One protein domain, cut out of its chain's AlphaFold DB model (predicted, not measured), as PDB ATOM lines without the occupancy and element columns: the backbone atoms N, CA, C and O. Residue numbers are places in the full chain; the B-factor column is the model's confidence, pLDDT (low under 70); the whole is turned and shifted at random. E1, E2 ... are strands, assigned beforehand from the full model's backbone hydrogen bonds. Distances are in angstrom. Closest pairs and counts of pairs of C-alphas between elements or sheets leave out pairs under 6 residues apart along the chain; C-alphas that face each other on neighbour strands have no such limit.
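This is residues 114 to 162 of the 174 residues of the protein "Kinesin motor domain-containing protein" of Ensete ventricosum (UniProt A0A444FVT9). With little regular structure, this is a small antiparallel sheet, E1 - E2 - E3, and a long loop before it whose residues 120 to 127 stick out; the loop's first residues, 114 to 115, pair with short E4. The sheet is a meander, each strand the antiparallel neighbour of the one before. The printed part has 49 residues, 17 of them in four strands, E1 to E4 along the chain, and no named helix: all strand. It is flat, 34 by 28 by 11 A, and only just loose, close to compact, with a radius of gyration of the C-alphas of 12.0 A.

E2, residues 138 to 142, and E3, residues 152 to 156, each measure 13.4 A. E1, residues 130 to 133, 7.7 A, begins at C-alpha 130 (160.304, 162.869, 198.747). E4, residues 159 to 161, 6.5 A, ends at C-alpha 161 (148.592, 166.418, 197.548).

Inner strand E2 forms hairpins with E1, at 170 degrees, and E3, at 159 degrees. Within hydrogen-bond range are N 131 and O 140, 3.0 A, and N 153 and O 141, 2.8 A. E4 pairs with no named strand; E3 and E4 are apart.

The printed part has no cut. Residues 125 to 127 and 147 to 149 have pLDDT under 70.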
ATOM      1  N   CYS A 114     150.808 170.965 193.687       92.81
ATOM      2  CA  CYS A 114     151.623 169.788 193.423       92.81
ATOM      3  C   CYS A 114     150.828 168.541 193.802       92.81
ATOM      4  O   CYS A 114     150.250 168.486 194.887       92.81
ATOM      5  N   ARG A 115     150.798 167.530 192.931       92.38
ATOM      6  CA  ARG A 115     150.220 166.224 193.248       92.38
ATOM      7  C   ARG A 115     151.263 165.141 193.047       92.38
ATOM      8  O   ARG A 115     151.756 164.942 191.942       92.38
ATOM      9  N   ILE A 116     151.529 164.408 194.113       91.81
ATOM     10  CA  ILE A 116     152.413 163.255 194.101       91.81
ATOM     11  C   ILE A 116     151.586 162.044 193.677       91.81
ATOM     12  O   ILE A 116     150.538 161.749 194.251       91.81
ATOM     13  N   ARG A 117     152.043 161.353 192.637       90.12
ATOM     14  CA  ARG A 117     151.394 160.143 192.138       90.12
ATOM     15  C   ARG A 117     151.716 158.954 193.058       90.12
ATOM     16  O   ARG A 117     152.870 158.822 193.459       90.12
ATOM     17  N   PRO A 118     150.745 158.078 193.373       89.44
ATOM     18  CA  PRO A 118     151.036 156.813 194.039       89.44
ATOM     19  C   PRO A 118     151.851 155.873 193.154       89.44
ATOM     20  O   PRO A 118     151.706 155.871 191.930       89.44
ATOM     21  N   PHE A 119     152.677 155.057 193.805       87.50
ATOM     22  CA  PHE A 119     153.443 154.014 193.137       87.50
ATOM     23  C   PHE A 119     152.510 152.961 192.534       87.50
ATOM     24  O   PHE A 119     151.530 152.553 193.164       87.50
ATOM     25  N   LEU A 120     152.814 152.517 191.318       86.69
ATOM     26  CA  LEU A 120     152.118 151.392 190.696       86.69
ATOM     27  C   LEU A 120     152.667 150.047 191.188       86.69
ATOM     28  O   LEU A 120     153.816 149.963 191.630       86.69
ATOM     29  N   PRO A 121     151.878 148.964 191.067       87.50
ATOM     30  CA  PRO A 121     152.378 147.613 191.290       87.50
ATOM     31  C   PRO A 121     153.619 147.340 190.425       87.50
ATOM     32  O   PRO A 121     153.569 147.488 189.207       87.50
ATOM     33  N   GLY A 122     154.730 146.960 191.062       82.62
ATOM     34  CA  GLY A 122     156.021 146.721 190.402       82.62
ATOM     35  C   GLY A 122     157.029 147.873 190.503       82.62
ATOM     36  O   GLY A 122     158.201 147.668 190.197       82.62
ATOM     37  N   GLU A 123     156.627 149.058 190.977       84.56
ATOM     38  CA  GLU A 123     157.556 150.152 191.287       84.56
ATOM     39  C   GLU A 123     158.179 149.977 192.690       84.56
ATOM     40  O   GLU A 123     157.538 149.511 193.638       84.56
ATOM     41  N   ASN A 124     159.451 150.359 192.847       75.00
ATOM     42  CA  ASN A 124     160.171 150.244 194.118       75.00
ATOM     43  C   ASN A 124     159.739 151.331 195.114       75.00
ATOM     44  O   ASN A 124     160.332 152.405 195.181       75.00
ATOM     45  N   VAL A 125     158.763 151.010 195.968       69.75
ATOM     46  CA  VAL A 125     158.233 151.905 197.023       69.75
ATOM     47  C   VAL A 125     159.323 152.437 197.971       69.75
ATOM     48  O   VAL A 125     159.181 153.507 198.556       69.75
ATOM     49  N   LYS A 126     160.441 151.713 198.116       67.81
ATOM     50  CA  LYS A 126     161.553 152.065 199.015       67.81
ATOM     51  C   LYS A 126     162.433 153.219 198.512       67.81
ATOM     52  O   LYS A 126     163.280 153.683 199.265       67.81
ATOM     53  N   GLN A 127     162.265 153.667 197.267       66.81
ATOM     54  CA  GLN A 127     163.152 154.638 196.623       66.81
ATOM     55  C   GLN A 127     162.378 155.909 196.242       66.81
ATOM     56  O   GLN A 127     162.236 156.246 195.071       66.81
ATOM     57  N   THR A 128     161.839 156.609 197.245       82.44
ATOM     58  CA  THR A 128     161.273 157.952 197.059       82.44
ATOM     59  C   THR A 128     162.327 159.009 197.359       82.44
ATOM     60  O   THR A 128     163.050 158.916 198.347       82.44
ATOM     61  N   THR A 129     162.411 160.030 196.512       86.88
ATOM     62  CA  THR A 129     163.192 161.243 196.786       86.88
ATOM     63  C   THR A 129     162.415 162.249 197.632       86.88
ATOM     64  O   THR A 129     162.951 163.286 197.993       86.88
ATOM     65  N   ILE A 130     161.147 161.982 197.944       89.50
ATOM     66  CA  ILE A 130     160.304 162.869 198.747       89.50
ATOM     67  C   ILE A 130     160.592 162.611 200.222       89.50
ATOM     68  O   ILE A 130     160.352 161.508 200.710       89.50
ATOM     69  N   GLU A 131     161.066 163.634 200.923       89.31
ATOM     70  CA  GLU A 131     161.416 163.540 202.343       89.31
ATOM     71  C   GLU A 131     160.299 164.054 203.247       89.31
ATOM     72  O   GLU A 131     160.056 163.492 204.312       89.31
ATOM     73  N   TYR A 132     159.607 165.117 202.827       90.81
ATOM     74  CA  TYR A 132     158.584 165.762 203.643       90.81
ATOM     75  C   TYR A 132     157.500 166.426 202.792       90.81
ATOM     76  O   TYR A 132     157.784 167.058 201.772       90.81
ATOM     77  N   ILE A 133     156.255 166.295 203.251       92.38
ATOM     78  CA  ILE A 133     155.068 166.956 202.707       92.38
ATOM     79  C   ILE A 133     154.455 167.758 203.855       92.38
ATOM     80  O   ILE A 133     153.974 167.169 204.820       92.38
ATOM     81  N   GLY A 134     154.485 169.082 203.752       91.06
ATOM     82  CA  GLY A 134     153.887 169.980 204.732       91.06
ATOM     83  C   GLY A 134     152.453 170.361 204.376       91.06
ATOM     84  O   GLY A 134     152.131 170.635 203.217       91.06
ATOM     85  N   ASP A 135     151.598 170.472 205.391       88.19
ATOM     86  CA  ASP A 135     150.189 170.871 205.231       88.19
ATOM     87  C   ASP A 135     150.020 172.306 204.707       88.19
ATOM     88  O   ASP A 135     149.001 172.663 204.115       88.19
ATOM     89  N   ASN A 136     151.053 173.129 204.877       89.94
ATOM     90  CA  ASN A 136     151.143 174.503 204.393       89.94
ATOM     91  C   ASN A 136     151.615 174.600 202.923       89.94
ATOM     92  O   ASN A 136     151.969 175.692 202.474       89.94
ATOM     93  N   GLY A 137     151.690 173.482 202.193       92.12
ATOM     94  CA  GLY A 137     152.118 173.443 200.794       92.12
ATOM     95  C   GLY A 137     153.634 173.396 200.580       92.12
ATOM     96  O   GLY A 137     154.098 173.649 199.471       92.12
ATOM     97  N   GLU A 138     154.414 173.092 201.616       95.94
ATOM     98  CA  GLU A 138     155.849 172.810 201.493       95.94
ATOM     99  C   GLU A 138     156.102 171.377 201.019       95.94
ATOM    100  O   GLU A 138     155.455 170.433 201.468       95.94
ATOM    101  N   LEU A 139     157.058 171.215 200.108       95.06
ATOM    102  CA  LEU A 139     157.513 169.921 199.611       95.06
ATOM    103  C   LEU A 139     159.038 169.879 199.623       95.06
ATOM    104  O   LEU A 139     159.679 170.668 198.927       95.06
ATOM    105  N   LEU A 140     159.604 168.933 200.370       93.69
ATOM    106  CA  LEU A 140     161.046 168.710 200.440       93.69
ATOM    107  C   LEU A 140     161.433 167.487 199.604       93.69
ATOM    108  O   LEU A 140     160.911 166.388 199.815       93.69
ATOM    109  N   ILE A 141     162.347 167.693 198.654       92.12
ATOM    110  CA  ILE A 141     162.847 166.652 197.753       92.12
ATOM    111  C   ILE A 141     164.359 166.499 197.933       92.12
ATOM    112  O   ILE A 141     165.112 167.450 197.713       92.12
ATOM    113  N   ALA A 142     164.795 165.284 198.253       89.44
ATOM    114  CA  ALA A 142     166.182 164.853 198.232       89.44
ATOM    115  C   ALA A 142     166.692 164.708 196.796       89.44
ATOM    116  O   ALA A 142     166.057 164.081 195.944       89.44
ATOM    117  N   ASN A 143     167.885 165.217 196.532       84.56
ATOM    118  CA  ASN A 143     168.623 164.934 195.317       84.56
ATOM    119  C   ASN A 143     169.816 164.020 195.635       84.56
ATOM    120  O   ASN A 143     170.858 164.514 196.066       84.56
ATOM    121  N   PRO A 144     169.706 162.706 195.377       80.25
ATOM    122  CA  PRO A 144     170.794 161.767 195.646       80.25
ATOM    123  C   PRO A 144     172.031 161.995 194.756       80.25
ATOM    124  O   PRO A 144     173.094 161.456 195.045       80.25
ATOM    125  N   SER A 145     171.918 162.797 193.692       75.75
ATOM    126  CA  SER A 145     172.985 163.031 192.712       75.75
ATOM    127  C   SER A 145     173.832 164.283 192.986       75.75
ATOM    128  O   SER A 145     174.736 164.580 192.206       75.75
ATOM    129  N   LYS A 146     173.552 165.052 194.049       77.44
ATOM    130  CA  LYS A 146     174.303 166.269 194.417       77.44
ATOM    131  C   LYS A 146     174.889 166.150 195.828       77.44
ATOM    132  O   LYS A 146     174.266 165.558 196.697       77.44
ATOM    133  N   GLN A 147     176.064 166.742 196.070       69.50
ATOM    134  CA  GLN A 147     176.706 166.815 197.394       69.50
ATOM    135  C   GLN A 147     176.752 168.274 197.894       69.50
ATOM    136  O   GLN A 147     177.032 169.182 197.113       69.50
ATOM    137  N   GLY A 148     176.475 168.513 199.184       69.94
ATOM    138  CA  GLY A 148     176.521 169.842 199.823       69.94
ATOM    139  C   GLY A 148     175.150 170.484 200.103       69.94
ATOM    140  O   GLY A 148     174.165 169.795 200.341       69.94
ATOM    141  N   LYS A 149     175.062 171.823 200.082       67.50
ATOM    142  CA  LYS A 149     173.848 172.603 200.439       67.50
ATOM    143  C   LYS A 149     172.638 172.369 199.504       67.50
ATOM    144  O   LYS A 149     171.536 172.803 199.806       67.50
ATOM    145  N   ASP A 150     172.869 171.675 198.391       71.31
ATOM    146  CA  ASP A 150     171.927 171.362 197.308       71.31
ATOM    147  C   ASP A 150     171.366 169.921 197.381       71.31
ATOM    148  O   ASP A 150     170.681 169.473 196.457       71.31
ATOM    149  N   VAL A 151     171.693 169.178 198.450       81.75
ATOM    150  CA  VAL A 151     171.232 167.794 198.690       81.75
ATOM    151  C   VAL A 151     169.714 167.729 198.857       81.75
ATOM    152  O   VAL A 151     169.108 166.736 198.478       81.75
ATOM    153  N   GLN A 152     169.084 168.789 199.367       86.31
ATOM    154  CA  GLN A 152     167.634 168.879 199.531       86.31
ATOM    155  C   GLN A 152     167.119 170.182 198.919       86.31
ATOM    156  O   GLN A 152     167.732 171.240 199.060       86.31
ATOM    157  N   ARG A 153     165.976 170.115 198.233       89.50
ATOM    158  CA  ARG A 153     165.283 171.275 197.663       89.50
ATOM    159  C   ARG A 153     163.895 171.401 198.266       89.50
ATOM    160  O   ARG A 153     163.093 170.475 198.161       89.50
ATOM    161  N   MET A 154     163.617 172.566 198.843       91.88
ATOM    162  CA  MET A 154     162.286 172.937 199.312       91.88
ATOM    163  C   MET A 154     161.534 173.674 198.203       91.88
ATOM    164  O   MET A 154     162.032 174.656 197.650       91.88
ATOM    165  N   PHE A 155     160.321 173.224 197.910       94.56
ATOM    166  CA  PHE A 155     159.382 173.892 197.019       94.56
ATOM    167  C   PHE A 155     158.162 174.356 197.810       94.56
ATOM    168  O   PHE A 155     157.701 173.657 198.713       94.56
ATOM    169  N   LYS A 156     157.626 175.528 197.454       95.00
ATOM    170  CA  LYS A 156     156.405 176.076 198.046       95.00
ATOM    171  C   LYS A 156     155.298 176.127 197.002       95.00
ATOM    172  O   LYS A 156     155.455 176.747 195.955       95.00
ATOM    173  N   PHE A 157     154.180 175.495 197.324       94.25
ATOM    174  CA  PHE A 157     152.963 175.449 196.524       94.25
ATOM    175  C   PHE A 157     151.783 175.985 197.332       94.25
ATOM    176  O   PHE A 157     151.863 176.121 198.553       94.25
ATOM    177  N   ASN A 158     150.653 176.233 196.668       91.88
ATOM    178  CA  ASN A 158     149.406 176.549 197.365       91.88
ATOM    179  C   ASN A 158     148.918 175.354 198.194       91.88
ATOM    180  O   ASN A 158     148.386 175.532 199.287       91.88
ATOM    181  N   LYS A 159     149.090 174.134 197.670       91.81
ATOM    182  CA  LYS A 159     148.878 172.879 198.396       91.81
ATOM    183  C   LYS A 159     149.618 171.734 197.712       91.81
ATOM    184  O   LYS A 159     149.726 171.705 196.483       91.81
ATOM    185  N   VAL A 160     150.094 170.792 198.517       93.25
ATOM    186  CA  VAL A 160     150.726 169.556 198.056       93.25
ATOM    187  C   VAL A 160     149.807 168.389 198.405       93.25
ATOM    188  O   VAL A 160     149.429 168.203 199.560       93.25
ATOM    189  N   PHE A 161     149.415 167.613 197.401       92.19
ATOM    190  CA  PHE A 161     148.592 166.418 197.548       92.19
ATOM    191  C   PHE A 161     149.489 165.185 197.537       92.19
ATOM    192  O   PHE A 161     150.150 164.908 196.535       92.19
ATOM    193  N   GLY A 162     149.509 164.450 198.648       90.50
ATOM    194  CA  GLY A 162     150.292 163.226 198.771       90.50
ATOM    195  C   GLY A 162     149.785 162.068 197.892       90.50
ATOM    196  O   GLY A 162     148.706 162.156 197.301       90.50
TER     197      GLY A 162